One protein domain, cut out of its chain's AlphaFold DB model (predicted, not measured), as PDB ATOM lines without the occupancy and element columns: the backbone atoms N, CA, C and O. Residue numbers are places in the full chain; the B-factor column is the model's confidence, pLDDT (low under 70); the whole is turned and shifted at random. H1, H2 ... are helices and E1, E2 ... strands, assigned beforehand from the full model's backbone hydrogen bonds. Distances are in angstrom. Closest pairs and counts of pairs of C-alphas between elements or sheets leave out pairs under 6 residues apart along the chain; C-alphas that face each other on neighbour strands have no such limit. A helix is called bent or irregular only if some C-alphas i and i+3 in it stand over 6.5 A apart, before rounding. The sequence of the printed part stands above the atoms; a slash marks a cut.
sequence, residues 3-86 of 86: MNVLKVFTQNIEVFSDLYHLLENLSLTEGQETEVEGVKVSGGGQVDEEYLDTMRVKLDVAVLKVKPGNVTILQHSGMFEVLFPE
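Overview. This is residues 3 to 86 of the 86 residues of an uncharacterized protein of Tumebacillus algifaecis (UniProt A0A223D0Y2). One strongly twisted sheet of six strands has a helix packed on each face, H1 over E1 and H2 over E5 and E6. The hairpin of E2 and long, bent E3 makes one side; the meander E4 E5 E6, each strand the antiparallel neighbour of the one before, makes the other. The printed part has 84 residues, with two named helices and six named strands in the order E1 H1 E2 E3 H2 E4 E5 E6; the antiparallel sheet runs E2 E3 E1 E6 E5 E4, and the class is mixed. It is compact, radius of gyration of the C-alphas 11.9 A, and spans 32 by 25 by 25 A.

Arrangement. Within hydrogen-bond range, inner strand E1, residues 3 to 8, pairs with E3, residues 39 to 48, by N 5 and O 45, 2.9 A, and with E6, residues 79 to 85, by N 6 and O 82, 2.9 A. E3 bends by 57 degrees at residue 45 and forms a hairpin with edge strand E2, residues 33 to 36, N 34 and O 41 being 2.9 A apart. E5, residues 72 to 76, forms hairpins with E6, N 74 and O 81 at 2.8 A, and with edge strand E4, residues 62 to 65, N 64 and O 73 at 2.8 A. H1, residues 13 to 23, is on the sheet at a height of 8.6 A, only just over E1 with 3 C-alphas falling on it, slantwise at 49 degrees on the local plane; their closest C-alphas, Phe 16 and Val 8, are 7.7 A apart. H2, residues 49 to 56, is on the opposite face at a height of 9.4 A, over E5 and, with 3 C-alphas, only just over E6, slantwise at 43 degrees to E5 on the local plane; the closest C-alphas of H2 and E5, Met 55 and Leu 74, are 8.0 A apart. H1 is irregular, C-alphas 18 and 21 being 7.3 A apart, and has 5 of 7 O i to N i+4 pairs within hydrogen-bond range; in H2 every such pair is.

Along the chain. E1 begins at C-alpha 3 (152.116, 139.633, 178.172) and E6 ends at C-alpha 85 (155.675, 137.290, 179.342). From first to last C-alpha E3 measures 26.0 A, E6 19.7 A, E1 15.8 A and H1 14.4 A.

Size, cuts and confidence. The C-alphas farthest apart, Gly 38 and Glu 50, are 32.2 A apart. The printed part has no cut and no long link; its mean pLDDT is 95.0, and no printed residue is under 70.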
ATOM      1  N   MET A   3     151.767 140.753 179.047       95.31
ATOM      2  CA  MET A   3     152.116 139.633 178.172       95.31
ATOM      3  C   MET A   3     151.730 139.952 176.731       95.31
ATOM      4  O   MET A   3     150.619 140.415 176.474       95.31
ATOM      5  N   ASN A   4     152.626 139.654 175.792       96.00
ATOM      6  CA  ASN A   4     152.349 139.733 174.360       96.00
ATOM      7  C   ASN A   4     151.545 138.512 173.910       96.00
ATOM      8  O   ASN A   4     151.843 137.388 174.313       96.00
ATOM      9  N   VAL A   5     150.554 138.729 173.047       97.25
ATOM     10  CA  VAL A   5     149.644 137.675 172.588       97.25
ATOM     11  C   VAL A   5     149.844 137.390 171.107       97.25
ATOM     12  O   VAL A   5     149.779 138.295 170.274       97.25
ATOM     13  N   LEU A   6     149.985 136.112 170.762       97.81
ATOM     14  CA  LEU A   6     149.775 135.606 169.406       97.81
ATOM     15  C   LEU A   6     148.502 134.766 169.343       97.81
ATOM     16  O   LEU A   6     148.233 133.960 170.227       97.81
ATOM     17  N   LYS A   7     147.742 134.937 168.266       98.06
ATOM     18  CA  LYS A   7     146.500 134.227 167.961       98.06
ATOM     19  C   LYS A   7     146.753 133.254 166.818       98.06
ATOM     20  O   LYS A   7     147.102 133.691 165.727       98.06
ATOM     21  N   VAL A   8     146.568 131.961 167.049       98.25
ATOM     22  CA  VAL A   8     146.845 130.883 166.090       98.25
ATOM     23  C   VAL A   8     145.535 130.212 165.701       98.25
ATOM     24  O   VAL A   8     144.880 129.565 166.519       98.25
ATOM     25  N   PHE A   9     145.135 130.357 164.442       97.62
ATOM     26  CA  PHE A   9     143.815 129.936 163.975       97.62
ATOM     27  C   PHE A   9     143.823 128.478 163.508       97.62
ATOM     28  O   PHE A   9     143.754 128.182 162.317       97.62
ATOM     29  N   THR A  10     143.900 127.558 164.467       97.12
ATOM     30  CA  THR A  10     143.744 126.116 164.251       97.12
ATOM     31  C   THR A  10     142.995 125.471 165.413       97.12
ATOM     32  O   THR A  10     143.117 125.892 166.559       97.12
ATOM     33  N   GLN A  11     142.236 124.417 165.114       95.62
ATOM     34  CA  GLN A  11     141.577 123.569 166.114       95.62
ATOM     35  C   GLN A  11     142.365 122.287 166.402       95.62
ATOM     36  O   GLN A  11     142.034 121.555 167.332       95.62
ATOM     37  N   ASN A  12     143.387 121.995 165.593       95.88
ATOM     38  CA  ASN A  12     144.168 120.777 165.708       95.88
ATOM     39  C   ASN A  12     145.379 121.017 166.621       95.88
ATOM     40  O   ASN A  12     146.283 121.778 166.276       95.88
ATOM     41  N   ILE A  13     145.386 120.348 167.778       94.25
ATOM     42  CA  ILE A  13     146.463 120.437 168.770       94.25
ATOM     43  C   ILE A  13     147.797 119.893 168.250       94.25
ATOM     44  O   ILE A  13     148.836 120.411 168.642       94.25
ATOM     45  N   GLU A  14     147.789 118.892 167.368       96.00
ATOM     46  CA  GLU A  14     149.014 118.341 166.773       96.00
ATOM     47  C   GLU A  14     149.663 119.397 165.878       96.00
ATOM     48  O   GLU A  14     150.815 119.757 166.094       96.00
ATOM     49  N   VAL A  15     148.870 120.016 164.995       96.81
ATOM     50  CA  VAL A  15     149.320 121.128 164.140       96.81
ATOM     51  C   VAL A  15     149.843 122.296 164.980       96.81
ATOM     52  O   VAL A  15     150.902 122.837 164.685       96.81
ATOM     53  N   PHE A  16     149.128 122.682 166.044       97.12
ATOM     54  CA  PHE A  16     149.596 123.724 166.962       97.12
ATOM     55  C   PHE A  16     150.921 123.351 167.650       97.12
ATOM     56  O   PHE A  16     151.805 124.193 167.801       97.12
ATOM     57  N   SER A  17     151.059 122.098 168.084       94.38
ATOM     58  CA  SER A  17     152.260 121.623 168.773       94.38
ATOM     59  C   SER A  17     153.471 121.633 167.843       94.38
ATOM     60  O   SER A  17     154.552 122.041 168.269       94.38
ATOM     61  N   ASP A  18     153.275 121.260 166.578       95.19
ATOM     62  CA  ASP A  18     154.320 121.286 165.558       95.19
ATOM     63  C   ASP A  18     154.806 122.717 165.296       95.19
ATOM     64  O   ASP A  18     156.010 122.946 165.277       95.19
ATOM     65  N   LEU A  19     153.913 123.709 165.205       95.38
ATOM     66  CA  LEU A  19     154.292 125.101 164.909       95.38
ATOM     67  C   LEU A  19     154.761 125.920 166.127       95.38
ATOM     68  O   LEU A  19     155.326 126.999 165.945       95.38
ATOM     69  N   TYR A  20     154.550 125.452 167.365       94.75
ATOM     70  CA  TYR A  20     154.809 126.235 168.587       94.75
ATOM     71  C   TYR A  20     156.231 126.823 168.646       94.75
ATOM     72  O   TYR A  20     156.407 127.995 168.972       94.75
ATOM     73  N   HIS A  21     157.242 126.045 168.255       92.12
ATOM     74  CA  HIS A  21     158.643 126.476 168.264       92.12
ATOM     75  C   HIS A  21     158.937 127.655 167.312       92.12
ATOM     76  O   HIS A  21     159.864 128.434 167.542       92.12
ATOM     77  N   LEU A  22     158.145 127.814 166.246       95.12
ATOM     78  CA  LEU A  22     158.258 128.938 165.315       95.12
ATOM     79  C   LEU A  22     157.641 130.212 165.900       95.12
ATOM     80  O   LEU A  22     158.134 131.310 165.640       95.12
ATOM     81  N   LEU A  23     156.593 130.069 166.718       94.81
ATOM     82  CA  LEU A  23     155.897 131.192 167.347       94.81
ATOM     83  C   LEU A  23     156.769 131.935 168.358       94.81
ATOM     84  O   LEU A  23     156.636 133.146 168.481       94.81
ATOM     85  N   GLU A  24     157.675 131.239 169.049       90.62
ATOM     86  CA  GLU A  24     158.571 131.850 170.046       90.62
ATOM     87  C   GLU A  24     159.476 132.939 169.445       90.62
ATOM     88  O   GLU A  24     159.907 133.849 170.149       90.62
ATOM     89  N   ASN A  25     159.744 132.870 168.138       91.31
ATOM     90  CA  ASN A  25     160.566 133.842 167.414       91.31
ATOM     91  C   ASN A  25     159.734 134.831 166.586       91.31
ATOM     92  O   ASN A  25     160.290 135.684 165.888       91.31
ATOM     93  N   LEU A  26     158.406 134.710 166.624       93.94
ATOM     94  CA  LEU A  26     157.498 135.506 165.818       93.94
ATOM     95  C   LEU A  26     156.991 136.705 166.621       93.94
ATOM     96  O   LEU A  26     156.351 136.561 167.655       93.94
ATOM     97  N   SER A  27     157.227 137.906 166.098       92.62
ATOM     98  CA  SER A  27     156.711 139.148 166.672       92.62
ATOM     99  C   SER A  27     155.752 139.806 165.688       92.62
ATOM    100  O   SER A  27     156.149 140.158 164.578       92.62
ATOM    101  N   LEU A  28     154.500 139.993 166.107       95.94
ATOM    102  CA  LEU A  28     153.449 140.656 165.335       95.94
ATOM    103  C   LEU A  28     152.834 141.776 166.170       95.94
ATOM    104  O   LEU A  28     152.533 141.582 167.348       95.94
ATOM    105  N   THR A  29     152.608 142.937 165.559       95.12
ATOM    106  CA  THR A  29     151.812 143.996 166.191       95.12
ATOM    107  C   THR A  29     150.332 143.618 166.211       95.12
ATOM    108  O   THR A  29     149.889 142.776 165.428       95.12
ATOM    109  N   GLU A  30     149.538 144.265 167.066       96.44
ATOM    110  CA  GLU A  30     148.091 144.032 167.117       96.44
ATOM    111  C   GLU A  30     147.443 144.189 165.731       96.44
ATOM    112  O   GLU A  30     147.683 145.166 165.018       96.44
ATOM    113  N   GLY A  31     146.656 143.189 165.330       94.81
ATOM    114  CA  GLY A  31     145.967 143.162 164.039       94.81
ATOM    115  C   GLY A  31     146.854 142.831 162.835       94.81
ATOM    116  O   GLY A  31     146.326 142.625 161.744       94.81
ATOM    117  N   GLN A  32     148.177 142.725 163.001       97.88
ATOM    118  CA  GLN A  32     149.046 142.188 161.956       97.88
ATOM    119  C   GLN A  32     148.796 140.686 161.813       97.88
ATOM    120  O   GLN A  32     148.620 139.977 162.805       97.88
ATOM    121  N   GLU A  33     148.794 140.198 160.577       97.62
ATOM    122  CA  GLU A  33     148.567 138.792 160.256       97.62
ATOM    123  C   GLU A  33     149.710 138.242 159.403       97.62
ATOM    124  O   GLU A  33     150.332 138.958 158.615       97.62
ATOM    125  N   THR A  34     149.982 136.955 159.568       98.00
ATOM    126  CA  THR A  34     150.910 136.190 158.741       98.00
ATOM    127  C   THR A  34     150.443 134.738 158.645       98.00
ATOM    128  O   THR A  34     149.463 134.341 159.280       98.00
ATOM    129  N   GLU A  35     151.144 133.945 157.847       97.69
ATOM    130  CA  GLU A  35     150.913 132.513 157.710       97.69
ATOM    131  C   GLU A  35     152.182 131.759 158.114       97.69
ATOM    132  O   GLU A  35     153.273 132.053 157.624       97.69
ATOM    133  N   VAL A  36     152.036 130.801 159.026       96.69
ATOM    134  CA  VAL A  36     153.107 129.925 159.507       96.69
ATOM    135  C   VAL A  36     152.701 128.503 159.157       96.69
ATOM    136  O   VAL A  36     151.714 127.999 159.683       96.69
ATOM    137  N   GLU A  37     153.422 127.882 158.223       95.00
ATOM    138  CA  GLU A  37     153.163 126.504 157.774       95.00
ATOM    139  C   GLU A  37     151.699 126.237 157.362       95.00
ATOM    140  O   GLU A  37     151.117 125.203 157.681       95.00
ATOM    141  N   GLY A  38     151.070 127.182 156.653       95.69
ATOM    142  CA  GLY A  38     149.668 127.053 156.232       95.69
ATOM    143  C   GLY A  38     148.641 127.439 157.299       95.69
ATOM    144  O   GLY A  38     147.440 127.417 157.031       95.69
ATOM    145  N   VAL A  39     149.084 127.803 158.508       97.69
ATOM    146  CA  VAL A  39     148.223 128.236 159.612       97.69
ATOM    147  C   VAL A  39     148.289 129.748 159.751       97.69
ATOM    148  O   VAL A  39     149.357 130.345 159.878       97.69
ATOM    149  N   LYS A  40     147.120 130.386 159.771       98.06
ATOM    150  CA  LYS A  40     147.022 131.822 160.015       98.06
ATOM    151  C   LYS A  40     147.434 132.138 161.455       98.06
ATOM    152  O   LYS A  40     146.934 131.520 162.399       98.06
ATOM    153  N   VAL A  41     148.287 133.147 161.615       98.25
ATOM    154  CA  VAL A  41     148.708 133.693 162.909       98.25
ATOM    155  C   VAL A  41     148.502 135.206 162.911       98.25
ATOM    156  O   VAL A  41     148.761 135.872 161.911       98.25
ATOM    157  N   SER A  42     148.024 135.764 164.021       98.19
ATOM    158  CA  SER A  42     147.811 137.205 164.180       98.19
ATOM    159  C   SER A  42     148.353 137.728 165.507       98.19
ATOM    160  O   SER A  42     148.319 137.022 166.514       98.19
ATOM    161  N   GLY A  43     148.829 138.972 165.520       97.94
ATOM    162  CA  GLY A  43     149.166 139.680 166.751       97.94
ATOM    163  C   GLY A  43     147.905 140.048 167.533       97.94
ATOM    164  O   GLY A  43     147.028 140.758 167.036       97.94
ATOM    165  N   GLY A  44     147.815 139.565 168.770       96.12
ATOM    166  CA  GLY A  44     146.711 139.818 169.696       96.12
ATOM    167  C   GLY A  44     146.900 141.044 170.590       96.12
ATOM    168  O   GLY A  44     146.012 141.325 171.387       96.12
ATOM    169  N   GLY A  45     148.026 141.753 170.460       95.69
ATOM    170  CA  GLY A  45     148.367 142.894 171.306       95.69
ATOM    171  C   GLY A  45     148.948 142.459 172.650       95.69
ATOM    172  O   GLY A  45     149.664 141.457 172.729       95.69
ATOM    173  N   GLN A  46     148.647 143.229 173.694       95.69
ATOM    174  CA  GLN A  46     149.103 142.973 175.057       95.69
ATOM    175  C   GLN A  46     147.923 142.774 175.999       95.69
ATOM    176  O   GLN A  46     146.911 143.465 175.898       95.69
ATOM    177  N   VAL A  47     148.082 141.850 176.939       95.38
ATOM    178  CA  VAL A  47     147.122 141.598 178.015       95.38
ATOM    179  C   VAL A  47     147.830 141.600 179.361       95.38
ATOM    180  O   VAL A  47     149.044 141.399 179.445       95.38
ATOM    181  N   ASP A  48     147.075 141.839 180.422       95.44
ATOM    182  CA  ASP A  48     147.569 141.786 181.790       95.44
ATOM    183  C   ASP A  48     147.299 140.421 182.444       95.44
ATOM    184  O   ASP A  48     146.836 139.460 181.829       95.44
ATOM    185  N   GLU A  49     147.648 140.318 183.721       91.94
ATOM    186  CA  GLU A  49     147.452 139.102 184.508       91.94
ATOM    187  C   GLU A  49     145.973 138.844 184.844       91.94
ATOM    188  O   GLU A  49     145.558 137.687 184.919       91.94
ATOM    189  N   GLU A  50     145.155 139.896 184.958       94.88
ATOM    190  CA  GLU A  50     143.713 139.778 185.218       94.88
ATOM    191  C   GLU A  50     142.986 139.097 184.047       94.88
ATOM    192  O   GLU A  50     142.044 138.319 184.251       94.88
ATOM    193  N   TYR A  51     143.475 139.295 182.817       95.00
ATOM    194  CA  TYR A  51     143.018 138.537 181.655       95.00
ATOM    195  C   TYR A  51     143.176 137.023 181.856       95.00
ATOM    196  O   TYR A  51     142.230 136.265 181.627       95.00
ATOM    197  N   LEU A  52     144.334 136.559 182.341       92.94
ATOM    198  CA  LEU A  52     144.561 135.133 182.600       92.94
ATOM    199  C   LEU A  52     143.645 134.594 183.696       92.94
ATOM    200  O   LEU A  52     143.108 133.495 183.550       92.94
ATOM    201  N   ASP A  53     143.449 135.349 184.773       94.00
ATOM    202  CA  ASP A  53     142.557 134.944 185.860       94.00
ATOM    203  C   ASP A  53     141.107 134.820 185.383       94.00
ATOM    204  O   ASP A  53     140.422 133.847 185.708       94.00
ATOM    205  N   THR A  54     140.677 135.728 184.505       95.69
ATOM    206  CA  THR A  54     139.373 135.656 183.839       95.69
ATOM    207  C   THR A  54     139.257 134.428 182.936       95.69
ATOM    208  O   THR A  54     138.215 133.772 182.909       95.69
ATOM    209  N   MET A  55     140.305 134.090 182.184       96.06
ATOM    210  CA  MET A  55     140.282 132.951 181.262       96.06
ATOM    211  C   MET A  55     140.327 131.600 181.990       96.06
ATOM    212  O   MET A  55     139.672 130.658 181.555       96.06
ATOM    213  N   ARG A  56     141.016 131.505 183.135       93.94
ATOM    214  CA  ARG A  56     141.138 130.270 183.939       93.94
ATOM    215  C   ARG A  56     139.825 129.749 184.512       93.94
ATOM    216  O   ARG A  56     139.719 128.557 184.783       93.94
ATOM    217  N   VAL A  57     138.853 130.628 184.748       96.44
ATOM    218  CA  VAL A  57     137.559 130.243 185.334       96.44
ATOM    219  C   VAL A  57     136.513 129.865 184.283       96.44
ATOM    220  O   VAL A  57     135.433 129.390 184.638       96.44
ATOM    221  N   LYS A  58     136.803 130.069 182.992       96.88
ATOM    222  CA  LYS A  58     135.889 129.734 181.897       96.88
ATOM    223  C   LYS A  58     135.925 128.236 181.600       96.88
ATOM    224  O   LYS A  58     136.986 127.654 181.406       96.88
ATOM    225  N   LEU A  59     134.746 127.618 181.534       95.12
ATOM    226  CA  LEU A  59     134.595 126.170 181.333       95.12
ATOM    227  C   LEU A  59     135.000 125.699 179.928       95.12
ATOM    228  O   LEU A  59     135.306 124.525 179.742       95.12
ATOM    229  N   ASP A  60     134.965 126.597 178.947       95.00
ATOM    230  CA  ASP A  60     135.278 126.345 177.540       95.00
ATOM    231  C   ASP A  60     136.727 126.702 177.167       95.00
ATOM    232  O   ASP A  60     137.081 126.681 175.987       95.00
ATOM    233  N   VAL A  61     137.563 127.015 178.161       97.38
ATOM    234  CA  VAL A  61     138.971 127.370 177.973       97.38
ATOM    235  C   VAL A  61     139.856 126.300 178.599       97.38
ATOM    236  O   VAL A  61     139.801 126.050 179.803       97.38
ATOM    237  N   ALA A  62     140.735 125.698 177.796       95.94
ATOM    238  CA  ALA A  62     141.849 124.926 178.334       95.94
ATOM    239  C   ALA A  62     143.065 125.842 178.525       95.94
ATOM    240  O   ALA A  62     143.419 126.607 177.628       95.94
ATOM    241  N   VAL A  63     143.710 125.747 179.689       95.88
ATOM    242  CA  VAL A  63     144.906 126.531 180.032       95.88
ATOM    243  C   VAL A  63     146.093 125.591 180.179       95.88
ATOM    244  O   VAL A  63     146.119 124.743 181.072       95.88
ATOM    245  N   LEU A  64     147.091 125.753 179.316       94.81
ATOM    246  CA  LEU A  64     148.343 125.010 179.358       94.81
ATOM    247  C   LEU A  64     149.474 125.964 179.748       94.81
ATOM    248  O   LEU A  64     149.558 127.085 179.254       94.81
ATOM    249  N   LYS A  65     150.365 125.514 180.637       93.50
ATOM    250  CA  LYS A  65     151.531 126.295 181.066       93.50
ATOM    251  C   LYS A  65     152.818 125.613 180.628       93.50
ATOM    252  O   LYS A  65     153.106 124.493 181.055       93.50
ATOM    253  N   VAL A  66     153.611 126.312 179.823       92.50
ATOM    254  CA  VAL A  66     154.938 125.865 179.404       92.50
ATOM    255  C   VAL A  66     155.930 126.303 180.481       92.50
ATOM    256  O   VAL A  66     156.028 127.480 180.827       92.50
ATOM    257  N   LYS A  67     156.613 125.332 181.105       86.88
ATOM    258  CA  LYS A  67     157.533 125.614 182.221       86.88
ATOM    259  C   LYS A  67     158.733 126.461 181.770       86.88
ATOM    260  O   LYS A  67     159.023 127.443 182.454       86.88
ATOM    261  N   PRO A  68     159.430 126.123 180.666       85.38
ATOM    262  CA  PRO A  68     160.401 127.037 180.074       85.38
ATOM    263  C   PRO A  68     159.728 128.342 179.635       85.38
ATOM    264  O   PRO A  68     158.650 128.311 179.052       85.38
ATOM    265  N   GLY A  69     160.338 129.488 179.939       81.44
ATOM    266  CA  GLY A  69     159.869 130.792 179.452       81.44
ATOM    267  C   GLY A  69     158.569 131.320 180.074       81.44
ATOM    268  O   GLY A  69     158.168 132.424 179.739       81.44
ATOM    269  N   ASN A  70     157.925 130.581 180.990       90.44
ATOM    270  CA  ASN A  70     156.675 130.985 181.656       90.44
ATOM    271  C   ASN A  70     155.549 131.379 180.669       90.44
ATOM    272  O   ASN A  70     154.712 132.227 180.975       90.44
ATOM    273  N   VAL A  71     155.518 130.732 179.500       95.00
ATOM    274  CA  VAL A  71     154.501 130.948 178.463       95.00
ATOM    275  C   VAL A  71     153.190 130.284 178.878       95.00
ATOM    276  O   VAL A  71     153.172 129.160 179.398       95.00
ATOM    277  N   THR A  72     152.080 130.979 178.645       96.19
ATOM    278  CA  THR A  72     150.734 130.428 178.841       96.19
ATOM    279  C   THR A  72     150.051 130.258 177.495       96.19
ATOM    280  O   THR A  72     150.072 131.162 176.672       96.19
ATOM    281  N   ILE A  73     149.443 129.097 177.274       97.06
ATOM    282  CA  ILE A  73     148.681 128.790 176.069       97.06
ATOM    283  C   ILE A  73     147.223 128.611 176.474       97.06
ATOM    284  O   ILE A  73     146.915 127.823 177.373       97.06
ATOM    285  N   LEU A  74     146.330 129.334 175.811       97.31
ATOM    286  CA  LEU A  74     144.888 129.199 175.965       97.31
ATOM    287  C   LEU A  74     144.329 128.534 174.713       97.31
ATOM    288  O   LEU A  74     144.638 128.960 173.607       97.31
ATOM    289  N   GLN A  75     143.488 127.518 174.874       97.31
ATOM    290  CA  GLN A  75     142.712 126.939 173.778       97.31
ATOM    291  C   GLN A  75     141.237 127.247 174.010       97.31
ATOM    292  O   GLN A  75     140.669 126.814 175.013       97.31
ATOM    293  N   HIS A  76     140.622 127.984 173.090       95.56
ATOM    294  CA  HIS A  76     139.202 128.336 173.135       95.56
ATOM    295  C   HIS A  76     138.727 128.801 171.760       95.56
ATOM    296  O   HIS A  76     139.534 129.074 170.880       95.56
ATOM    297  N   SER A  77     137.411 128.900 171.548       92.06
ATOM    298  CA  SER A  77     136.829 129.509 170.333       92.06
ATOM    299  C   SER A  77     137.372 128.966 168.994       92.06
ATOM    300  O   SER A  77     137.343 129.662 167.982       92.06
ATOM    301  N   GLY A  78     137.872 127.729 168.986       93.31
ATOM    302  CA  GLY A  78     138.471 127.095 167.815       93.31
ATOM    303  C   GLY A  78     139.852 127.631 167.402       93.31
ATOM    304  O   GLY A  78     140.211 127.530 166.229       93.31
ATOM    305  N   MET A  79     140.602 128.217 168.334       96.88
ATOM    306  CA  MET A  79     141.941 128.767 168.125       96.88
ATOM    307  C   MET A  79     142.808 128.605 169.384       96.88
ATOM    308  O   MET A  79     142.328 128.160 170.433       96.88
ATOM    309  N   PHE A  80     144.086 128.962 169.267       98.25
ATOM    310  CA  PHE A  80     145.009 129.048 170.394       98.25
ATOM    311  C   PHE A  80     145.499 130.483 170.580       98.25
ATOM    312  O   PHE A  80     145.860 131.146 169.607       98.25
ATOM    313  N   GLU A  81     145.574 130.942 171.824       97.69
ATOM    314  CA  GLU A  81     146.320 132.142 172.199       97.69
ATOM    315  C   GLU A  81     147.612 131.730 172.895       97.69
ATOM    316  O   GLU A  81     147.593 130.917 173.818       97.69
ATOM    317  N   VAL A  82     148.736 132.297 172.464       97.31
ATOM    318  CA  VAL A  82     150.040 132.105 173.099       97.31
ATOM    319  C   VAL A  82     150.452 133.418 173.742       97.31
ATOM    320  O   VAL A  82     150.617 134.425 173.055       97.31
ATOM    321  N   LEU A  83     150.575 133.397 175.065       96.69
ATOM    322  CA  LEU A  83     150.895 134.542 175.898       96.69
ATOM    323  C   LEU A  83     152.346 134.447 176.347       96.69
ATOM    324  O   LEU A  83     152.702 133.598 177.174       96.69
ATOM    325  N   PHE A  84     153.163 135.341 175.809       94.81
ATOM    326  CA  PHE A  84     154.571 135.473 176.140       94.81
ATOM    327  C   PHE A  84     154.741 136.562 177.203       94.81
ATOM    328  O   PHE A  84     154.329 137.699 176.957       94.81
ATOM    329  N   PRO A  85     155.313 136.254 178.378       90.94
ATOM    330  CA  PRO A  85     155.675 137.290 179.342       90.94
ATOM    331  C   PRO A  85     156.716 138.243 178.741       90.94
ATOM    332  O   PRO A  85     157.607 137.791 178.021       90.94
ATOM    333  N   GLU A  86     156.588 139.542 179.032       76.44
ATOM    334  CA  GLU A  86     157.675 140.514 178.806       76.44
ATOM    335  C   GLU A  86     158.890 140.251 179.707       76.44
ATOM    336  O   GLU A  86     158.700 139.834 180.878       76.44
TER     337      GLU A  86